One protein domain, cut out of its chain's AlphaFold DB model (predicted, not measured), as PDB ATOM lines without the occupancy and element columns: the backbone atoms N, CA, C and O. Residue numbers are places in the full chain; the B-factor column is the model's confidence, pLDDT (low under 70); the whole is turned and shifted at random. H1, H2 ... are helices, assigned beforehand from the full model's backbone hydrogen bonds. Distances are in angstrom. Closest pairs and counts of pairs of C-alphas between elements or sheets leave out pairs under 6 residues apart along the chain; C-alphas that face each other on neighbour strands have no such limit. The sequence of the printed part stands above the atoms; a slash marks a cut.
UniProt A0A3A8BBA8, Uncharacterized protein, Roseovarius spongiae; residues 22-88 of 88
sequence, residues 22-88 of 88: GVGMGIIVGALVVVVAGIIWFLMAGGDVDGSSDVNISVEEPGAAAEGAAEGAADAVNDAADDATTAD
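This is residues 22 to 88 of the 88 residues of an uncharacterized protein of Roseovarius spongiae (UniProt A0A3A8BBA8). Two long helices, H2 and H1, stand well away from each other, joined only by a long loop of residues 45 to 62 that swings round one side of an open, empty middle. There is no packed core. The printed part has 67 residues with two named helices, H1 then H2, and no named strand; the class is all helix. It is extended, with a radius of gyration of the C-alphas of 18.8 A, and flat, spanning 53 by 42 by 23 A.

H2, residues 63 to 86, and H1, residues 22 to 44, are apart, with no C-alpha of the one within 8 A of the other. In both helices every O i to N i+4 pair is within hydrogen-bond range. Residues 22 to 38, 40 to 46 and 48 to 88 stand free.

H2 measures 34.4 A from C-alpha 63 at (-61.557, 37.017, 10.694) to C-alpha 86 at (-69.502, 21.117, -18.753). H1 measures 33.4 A and begins with C-alpha 22 at (-44.836, 37.110, -26.602).

The C-alphas farthest apart, of Asp 54 and Asp 88, are 53.4 A apart. The printed part has no cut. The 18-residue link from H1 to H2 is long. Model pLDDT is under 70 at residues 22 to 24, 48 to 68 and 86 to 88.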
ATOM      1  N   GLY A  22     -44.576  38.431 -27.200       59.06
ATOM      2  CA  GLY A  22     -44.836  37.110 -26.602       59.06
ATOM      3  C   GLY A  22     -43.587  36.368 -26.118       59.06
ATOM      4  O   GLY A  22     -43.567  35.830 -25.015       59.06
ATOM      5  N   VAL A  23     -42.515  36.367 -26.919       64.12
ATOM      6  CA  VAL A  23     -41.282  35.619 -26.595       64.12
ATOM      7  C   VAL A  23     -40.534  36.241 -25.415       64.12
ATOM      8  O   VAL A  23     -40.074  35.516 -24.538       64.12
ATOM      9  N   GLY A  24     -40.457  37.575 -25.345       63.47
ATOM     10  CA  GLY A  24     -39.842  38.262 -24.206       63.47
ATOM     11  C   GLY A  24     -40.603  38.006 -22.904       63.47
ATOM     12  O   GLY A  24     -39.991  37.721 -21.878       63.47
ATOM     13  N   MET A  25     -41.938  38.021 -22.963       75.44
ATOM     14  CA  MET A  25     -42.782  37.842 -21.784       75.44
ATOM     15  C   MET A  25     -42.698  36.423 -21.213       75.44
ATOM     16  O   MET A  25     -42.619  36.267 -19.998       75.44
ATOM     17  N   GLY A  26     -42.621  35.391 -22.060       78.56
ATOM     18  CA  GLY A  26     -42.454  34.007 -21.598       78.56
ATOM     19  C   GLY A  26     -41.154  33.777 -20.818       78.56
ATOM     20  O   GLY A  26     -41.160  33.091 -19.797       78.56
ATOM     21  N   ILE A  27     -40.050  34.402 -21.242       86.38
ATOM     22  CA  ILE A  27     -38.762  34.314 -20.535       86.38
ATOM     23  C   ILE A  27     -38.809  35.054 -19.195       86.38
ATOM     24  O   ILE A  27     -38.317  34.536 -18.195       86.38
ATOM     25  N   ILE A  28     -39.428  36.237 -19.153       88.62
ATOM     26  CA  ILE A  28     -39.564  37.033 -17.924       88.62
ATOM     27  C   ILE A  28     -40.418  36.286 -16.897       88.62
ATOM     28  O   ILE A  28     -40.023  36.161 -15.740       88.62
ATOM     29  N   VAL A  29     -41.558  35.740 -17.326       90.69
ATOM     30  CA  VAL A  29     -42.441  34.952 -16.457       90.69
ATOM     31  C   VAL A  29     -41.727  33.691 -15.965       90.69
ATOM     32  O   VAL A  29     -41.749  33.413 -14.768       90.69
ATOM     33  N   GLY A  30     -41.022  32.972 -16.845       93.31
ATOM     34  CA  GLY A  30     -40.227  31.808 -16.453       93.31
ATOM     35  C   GLY A  30     -39.149  32.145 -15.417       93.31
ATOM     36  O   GLY A  30     -39.009  31.440 -14.419       93.31
ATOM     37  N   ALA A  31     -38.431  33.256 -15.602       93.94
ATOM     38  CA  ALA A  31     -37.429  33.718 -14.647       93.94
ATOM     39  C   ALA A  31     -38.042  34.087 -13.286       93.94
ATOM     40  O   ALA A  31     -37.489  33.714 -12.252       93.94
ATOM     41  N   LEU A  32     -39.200  34.759 -13.263       95.75
ATOM     42  CA  LEU A  32     -39.890  35.110 -12.016       95.75
ATOM     43  C   LEU A  32     -40.291  33.876 -11.205       95.75
ATOM     44  O   LEU A  32     -40.084  33.857  -9.993       95.75
ATOM     45  N   VAL A  33     -40.802  32.831 -11.858       96.31
ATOM     46  CA  VAL A  33     -41.171  31.581 -11.172       96.31
ATOM     47  C   VAL A  33     -39.951  30.942 -10.501       96.31
ATOM     48  O   VAL A  33     -40.039  30.510  -9.352       96.31
ATOM     49  N   VAL A  34     -38.795  30.932 -11.173       97.00
ATOM     50  CA  VAL A  34     -37.544  30.405 -10.602       97.00
ATOM     51  C   VAL A  34     -37.086  31.232  -9.399       97.00
ATOM     52  O   VAL A  34     -36.671  30.658  -8.394       97.00
ATOM     53  N   VAL A  35     -37.195  32.561  -9.464       96.62
ATOM     54  CA  VAL A  35     -36.850  33.446  -8.338       96.62
ATOM     55  C   VAL A  35     -37.755  33.175  -7.134       96.62
ATOM     56  O   VAL A  35     -37.248  32.998  -6.029       96.62
ATOM     57  N   VAL A  36     -39.072  33.075  -7.334       95.62
ATOM     58  CA  VAL A  36     -40.029  32.790  -6.248       95.62
ATOM     59  C   VAL A  36     -39.760  31.422  -5.620       95.62
ATOM     60  O   VAL A  36     -39.654  31.320  -4.398       95.62
ATOM     61  N   ALA A  37     -39.581  30.381  -6.436       95.94
ATOM     62  CA  ALA A  37     -39.243  29.047  -5.947       95.94
ATOM     63  C   ALA A  37     -37.911  29.039  -5.175       95.94
ATOM     64  O   ALA A  37     -37.804  28.398  -4.130       95.94
ATOM     65  N   GLY A  38     -36.917  29.789  -5.658       94.94
ATOM     66  CA  GLY A  38     -35.624  29.954  -5.000       94.94
ATOM     67  C   GLY A  38     -35.730  30.640  -3.640       94.94
ATOM     68  O   GLY A  38     -35.113  30.169  -2.690       94.94
ATOM     69  N   ILE A  39     -36.540  31.697  -3.516       92.19
ATOM     70  CA  ILE A  39     -36.769  32.392  -2.239       92.19
ATOM     71  C   ILE A  39     -37.467  31.463  -1.243       92.19
ATOM     72  O   ILE A  39     -37.022  31.349  -0.105       92.19
ATOM     73  N   ILE A  40     -38.516  30.749  -1.666       91.31
ATOM     74  CA  ILE A  40     -39.225  29.795  -0.796       91.31
ATOM     75  C   ILE A  40     -38.269  28.699  -0.314       91.31
ATOM     76  O   ILE A  40     -38.211  28.402   0.880       91.31
ATOM     77  N   TRP A  41     -37.491  28.121  -1.230       92.50
ATOM     78  CA  TRP A  41     -36.509  27.095  -0.891       92.50
ATOM     79  C   TRP A  41     -35.418  27.629   0.045       92.50
ATOM     80  O   TRP A  41     -35.072  26.962   1.016       92.50
ATOM     81  N   PHE A  42     -34.921  28.843  -0.203       89.44
ATOM     82  CA  PHE A  42     -33.910  29.508   0.618       89.44
ATOM     83  C   PHE A  42     -34.396  29.744   2.052       89.44
ATOM     84  O   PHE A  42     -33.694  29.388   2.997       89.44
ATOM     85  N   LEU A  43     -35.614  30.265   2.227       86.88
ATOM     86  CA  LEU A  43     -36.211  30.471   3.550       86.88
ATOM     87  C   LEU A  43     -36.421  29.139   4.287       86.88
ATOM     88  O   LEU A  43     -36.123  29.028   5.474       86.88
ATOM     89  N   MET A  44     -36.875  28.101   3.582       84.25
ATOM     90  CA  MET A  44     -37.098  26.779   4.176       84.25
ATOM     91  C   MET A  44     -35.790  26.049   4.525       84.25
ATOM     92  O   MET A  44     -35.758  25.249   5.458       84.25
ATOM     93  N   ALA A  45     -34.699  26.344   3.815       86.62
ATOM     94  CA  ALA A  45     -33.360  25.832   4.098       86.62
ATOM     95  C   ALA A  45     -32.669  26.532   5.288       86.62
ATOM     96  O   ALA A  45     -31.522  26.209   5.598       86.62
ATOM     97  N   GLY A  46     -33.348  27.470   5.961       77.69
ATOM     98  CA  GLY A  46     -32.785  28.241   7.071       77.69
ATOM     99  C   GLY A  46     -31.919  29.415   6.613       77.69
ATOM    100  O   GLY A  46     -31.029  29.840   7.346       77.69
ATOM    101  N   GLY A  47     -32.143  29.915   5.395       74.06
ATOM    102  CA  GLY A  47     -31.533  31.147   4.920       74.06
ATOM    103  C   GLY A  47     -31.995  32.330   5.765       74.06
ATOM    104  O   GLY A  47     -33.180  32.663   5.778       74.06
ATOM    105  N   ASP A  48     -31.056  32.952   6.471       69.31
ATOM    106  CA  ASP A  48     -31.313  34.155   7.252       69.31
ATOM    107  C   ASP A  48     -31.361  35.361   6.305       69.31
ATOM    108  O   ASP A  48     -30.414  35.632   5.557       69.31
ATOM    109  N   VAL A  49     -32.502  36.048   6.271       66.88
ATOM    110  CA  VAL A  49     -32.643  37.331   5.583       66.88
ATOM    111  C   VAL A  49     -32.304  38.423   6.591       66.88
ATOM    112  O   VAL A  49     -33.167  38.885   7.333       66.88
ATOM    113  N   ASP A  50     -31.027  38.809   6.632       64.25
ATOM    114  CA  ASP A  50     -30.501  39.877   7.491       64.25
ATOM    115  C   ASP A  50     -31.139  41.215   7.068       64.25
ATOM    116  O   ASP A  50     -30.716  41.905   6.141       64.25
ATOM    117  N   GLY A  51     -32.306  41.478   7.642       60.94
ATOM    118  CA  GLY A  51     -33.249  42.467   7.143       60.94
ATOM    119  C   GLY A  51     -34.483  42.548   8.024       60.94
ATOM    120  O   GLY A  51     -35.580  42.772   7.519       60.94
ATOM    121  N   SER A  52     -34.311  42.365   9.337       54.69
ATOM    122  CA  SER A  52     -35.308  42.684  10.361       54.69
ATOM    123  C   SER A  52     -35.568  44.195  10.378       54.69
ATOM    124  O   SER A  52     -35.172  44.910  11.295       54.69
ATOM    125  N   SER A  53     -36.218  44.706   9.335       61.16
ATOM    126  CA  SER A  53     -37.045  45.897   9.474       61.16
ATOM    127  C   SER A  53     -38.231  45.444  10.305       61.16
ATOM    128  O   SER A  53     -39.007  44.618   9.843       61.16
ATOM    129  N   ASP A  54     -38.294  45.906  11.547       65.12
ATOM    130  CA  ASP A  54     -39.368  45.655  12.504       65.12
ATOM    131  C   ASP A  54     -40.737  45.830  11.811       65.12
ATOM    132  O   ASP A  54     -41.208  46.947  11.582       65.12
ATOM    133  N   VAL A  55     -41.341  44.726  11.356       62.44
ATOM    134  CA  VAL A  55     -42.670  44.758  10.747       62.44
ATOM    135  C   VAL A  55     -43.639  44.780  11.916       62.44
ATOM    136  O   VAL A  55     -43.922  43.749  12.520       62.44
ATOM    137  N   ASN A  56     -44.132  45.968  12.255       57.75
ATOM    138  CA  ASN A  56     -45.214  46.134  13.216       57.75
ATOM    139  C   ASN A  56     -46.503  45.536  12.624       57.75
ATOM    140  O   ASN A  56     -47.318  46.235  12.019       57.75
ATOM    141  N   ILE A  57     -46.656  44.219  12.754       60.91
ATOM    142  CA  ILE A  57     -47.869  43.484  12.405       60.91
ATOM    143  C   ILE A  57     -48.861  43.752  13.534       60.91
ATOM    144  O   ILE A  57     -48.880  43.068  14.556       60.91
ATOM    145  N   SER A  58     -49.680  44.786  13.371       60.34
ATOM    146  CA  SER A  58     -50.900  44.906  14.158       60.34
ATOM    147  C   SER A  58     -51.831  43.786  13.703       60.34
ATOM    148  O   SER A  58     -52.453  43.882  12.649       60.34
ATOM    149  N   VAL A  59     -51.857  42.691  14.466       57.25
ATOM    150  CA  VAL A  59     -52.832  41.609  14.300       57.25
ATOM    151  C   VAL A  59     -54.183  42.152  14.758       57.25
ATOM    152  O   VAL A  59     -54.616  41.936  15.886       57.25
ATOM    153  N   GLU A  60     -54.818  42.927  13.887       64.25
ATOM    154  CA  GLU A  60     -56.268  43.038  13.889       64.25
ATOM    155  C   GLU A  60     -56.767  41.662  13.441       64.25
ATOM    156  O   GLU A  60     -56.338  41.151  12.406       64.25
ATOM    157  N   GLU A  61     -57.535  41.000  14.304       58.25
ATOM    158  CA  GLU A  61     -58.030  39.634  14.134       58.25
ATOM    159  C   GLU A  61     -58.394  39.345  12.660       58.25
ATOM    160  O   GLU A  61     -59.248  40.034  12.097       58.25
ATOM    161  N   PRO A  62     -57.763  38.357  11.995       59.59
ATOM    162  CA  PRO A  62     -57.866  38.184  10.546       59.59
ATOM    163  C   PRO A  62     -59.221  37.627  10.087       59.59
ATOM    164  O   PRO A  62     -59.302  37.164   8.953       59.59
ATOM    165  N   GLY A  63     -60.259  37.654  10.932       56.94
ATOM    166  CA  GLY A  63     -61.557  37.017  10.694       56.94
ATOM    167  C   GLY A  63     -62.090  37.328   9.299       56.94
ATOM    168  O   GLY A  63     -62.115  36.458   8.440       56.94
ATOM    169  N   ALA A  64     -62.333  38.605   9.000       61.41
ATOM    170  CA  ALA A  64     -62.967  38.985   7.738       61.41
ATOM    171  C   ALA A  64     -62.066  38.849   6.490       61.41
ATOM    172  O   ALA A  64     -62.555  38.560   5.400       61.41
ATOM    173  N   ALA A  65     -60.752  39.077   6.614       61.88
ATOM    174  CA  ALA A  65     -59.836  39.047   5.467       61.88
ATOM    175  C   ALA A  65     -59.418  37.617   5.088       61.88
ATOM    176  O   ALA A  65     -59.240  37.320   3.905       61.88
ATOM    177  N   ALA A  66     -59.274  36.730   6.076       63.44
ATOM    178  CA  ALA A  66     -58.988  35.321   5.843       63.44
ATOM    179  C   ALA A  66     -60.228  34.569   5.340       63.44
ATOM    180  O   ALA A  66     -60.094  33.735   4.446       63.44
ATOM    181  N   GLU A  67     -61.422  34.895   5.851       62.94
ATOM    182  CA  GLU A  67     -62.687  34.312   5.382       62.94
ATOM    183  C   GLU A  67     -62.946  34.657   3.910       62.94
ATOM    184  O   GLU A  67     -63.117  33.747   3.102       62.94
ATOM    185  N   GLY A  68     -62.820  35.929   3.512       69.56
ATOM    186  CA  GLY A  68     -63.009  36.324   2.109       69.56
ATOM    187  C   GLY A  68     -61.961  35.743   1.145       69.56
ATOM    188  O   GLY A  68     -62.269  35.441  -0.006       69.56
ATOM    189  N   ALA A  69     -60.720  35.544   1.606       71.06
ATOM    190  CA  ALA A  69     -59.679  34.898   0.806       71.06
ATOM    191  C   ALA A  69     -59.918  33.385   0.646       71.06
ATOM    192  O   ALA A  69     -59.672  32.834  -0.428       71.06
ATOM    193  N   ALA A  70     -60.407  32.718   1.695       71.88
ATOM    194  CA  ALA A  70     -60.756  31.302   1.654       71.88
ATOM    195  C   ALA A  70     -61.999  31.046   0.788       71.88
ATOM    196  O   ALA A  70     -61.999  30.107  -0.008       71.88
ATOM    197  N   GLU A  71     -63.018  31.900   0.891       76.38
ATOM    198  CA  GLU A  71     -64.224  31.839   0.058       76.38
ATOM    199  C   GLU A  71     -63.895  32.083  -1.418       76.38
ATOM    200  O   GLU A  71     -64.295  31.287  -2.263       76.38
ATOM    201  N   GLY A  72     -63.085  33.098  -1.736       78.00
ATOM    202  CA  GLY A  72     -62.659  33.354  -3.115       78.00
ATOM    203  C   GLY A  72     -61.808  32.226  -3.713       78.00
ATOM    204  O   GLY A  72     -61.909  31.931  -4.903       78.00
ATOM    205  N   ALA A  73     -60.991  31.555  -2.895       79.31
ATOM    206  CA  ALA A  73     -60.242  30.379  -3.331       79.31
ATOM    207  C   ALA A  73     -61.154  29.163  -3.566       79.31
ATOM    208  O   ALA A  73     -60.930  28.409  -4.512       79.31
ATOM    209  N   ALA A  74     -62.173  28.971  -2.727       80.88
ATOM    210  CA  ALA A  74     -63.143  27.891  -2.883       80.88
ATOM    211  C   ALA A  74     -64.026  28.085  -4.127       80.88
ATOM    212  O   ALA A  74     -64.246  27.126  -4.866       80.88
ATOM    213  N   ASP A  75     -64.464  29.317  -4.390       85.62
ATOM    214  CA  ASP A  75     -65.286  29.677  -5.552       85.62
ATOM    215  C   ASP A  75     -64.531  29.430  -6.867       85.62
ATOM    216  O   ASP A  75     -65.014  28.728  -7.750       85.62
ATOM    217  N   ALA A  76     -63.265  29.861  -6.942       85.50
ATOM    218  CA  ALA A  76     -62.411  29.621  -8.107       85.50
ATOM    219  C   ALA A  76     -62.160  28.126  -8.387       85.50
ATOM    220  O   ALA A  76     -61.993  27.723  -9.539       85.50
ATOM    221  N   VAL A  77     -62.111  27.293  -7.341       87.31
ATOM    222  CA  VAL A  77     -61.978  25.835  -7.485       87.31
ATOM    223  C   VAL A  77     -63.280  25.213  -7.980       87.31
ATOM    224  O   VAL A  77     -63.229  24.305  -8.809       87.31
ATOM    225  N   ASN A  78     -64.428  25.690  -7.495       84.19
ATOM    226  CA  ASN A  78     -65.722  25.193  -7.943       84.19
ATOM    227  C   ASN A  78     -65.993  25.578  -9.406       84.19
ATOM    228  O   ASN A  78     -66.318  24.703 -10.202       84.19
ATOM    229  N   ASP A  79     -65.725  26.828  -9.790       84.19
ATOM    230  CA  ASP A  79     -65.816  27.290 -11.183       84.19
ATOM    231  C   ASP A  79     -64.924  26.468 -12.124       84.19
ATOM    232  O   ASP A  79     -65.345  26.069 -13.209       84.19
ATOM    233  N   ALA A  80     -63.695  26.153 -11.700       82.69
ATOM    234  CA  ALA A  80     -62.793  25.311 -12.483       82.69
ATOM    235  C   ALA A  80     -63.292  23.858 -12.617       82.69
ATOM    236  O   ALA A  80     -63.036  23.206 -13.631       82.69
ATOM    237  N   ALA A  81     -63.989  23.336 -11.605       81.50
ATOM    238  CA  ALA A  81     -64.565  21.995 -11.631       81.50
ATOM    239  C   ALA A  81     -65.832  21.920 -12.503       81.50
ATOM    240  O   ALA A  81     -66.031  20.928 -13.213       81.50
ATOM    241  N   ASP A  82     -66.654  22.968 -12.487       79.69
ATOM    242  CA  ASP A  82     -67.849  23.095 -13.324       79.69
ATOM    243  C   ASP A  82     -67.489  23.304 -14.808       79.69
ATOM    244  O   ASP A  82     -68.097  22.675 -15.680       79.69
ATOM    245  N   ASP A  83     -66.449  24.089 -15.114       78.06
ATOM    246  CA  ASP A  83     -65.932  24.273 -16.484       78.06
ATOM    247  C   ASP A  83     -65.368  22.960 -17.059       78.06
ATOM    248  O   ASP A  83     -65.645  22.592 -18.202       78.06
ATOM    249  N   ALA A  84     -64.663  22.179 -16.233       72.25
ATOM    250  CA  ALA A  84     -64.141  20.869 -16.622       72.25
ATOM    251  C   ALA A  84     -65.239  19.808 -16.829       72.25
ATOM    252  O   ALA A  84     -65.045  18.875 -17.608       72.25
ATOM    253  N   THR A  85     -66.377  19.935 -16.140       72.69
ATOM    254  CA  THR A  85     -67.499  18.982 -16.223       72.69
ATOM    255  C   THR A  85     -68.492  19.344 -17.330       72.69
ATOM    256  O   THR A  85     -69.130  18.460 -17.894       72.69
ATOM    257  N   THR A  86     -68.612  20.628 -17.680       64.94
ATOM    258  CA  THR A  86     -69.502  21.117 -18.753       64.94
ATOM    259  C   THR A  86     -68.894  20.940 -20.154       64.94
ATOM    260  O   THR A  86     -69.593  21.069 -21.157       64.94
ATOM    261  N   ALA A  87     -67.596  20.637 -20.240       58.66
ATOM    262  CA  ALA A  87     -66.868  20.442 -21.492       58.66
ATOM    263  C   ALA A  87     -66.963  19.018 -22.102       58.66
ATOM    264  O   ALA A  87     -66.290  18.776 -23.107       58.66
ATOM    265  N   ASP A  88     -67.774  18.107 -21.535       47.66
ATOM    266  CA  ASP A  88     -68.082  16.764 -22.087       47.66
ATOM    267  C   ASP A  88     -69.431  16.724 -22.834       47.66
ATOM    268  O   ASP A  88     -70.465  17.130 -22.249       47.66
TER     269      ASP A  88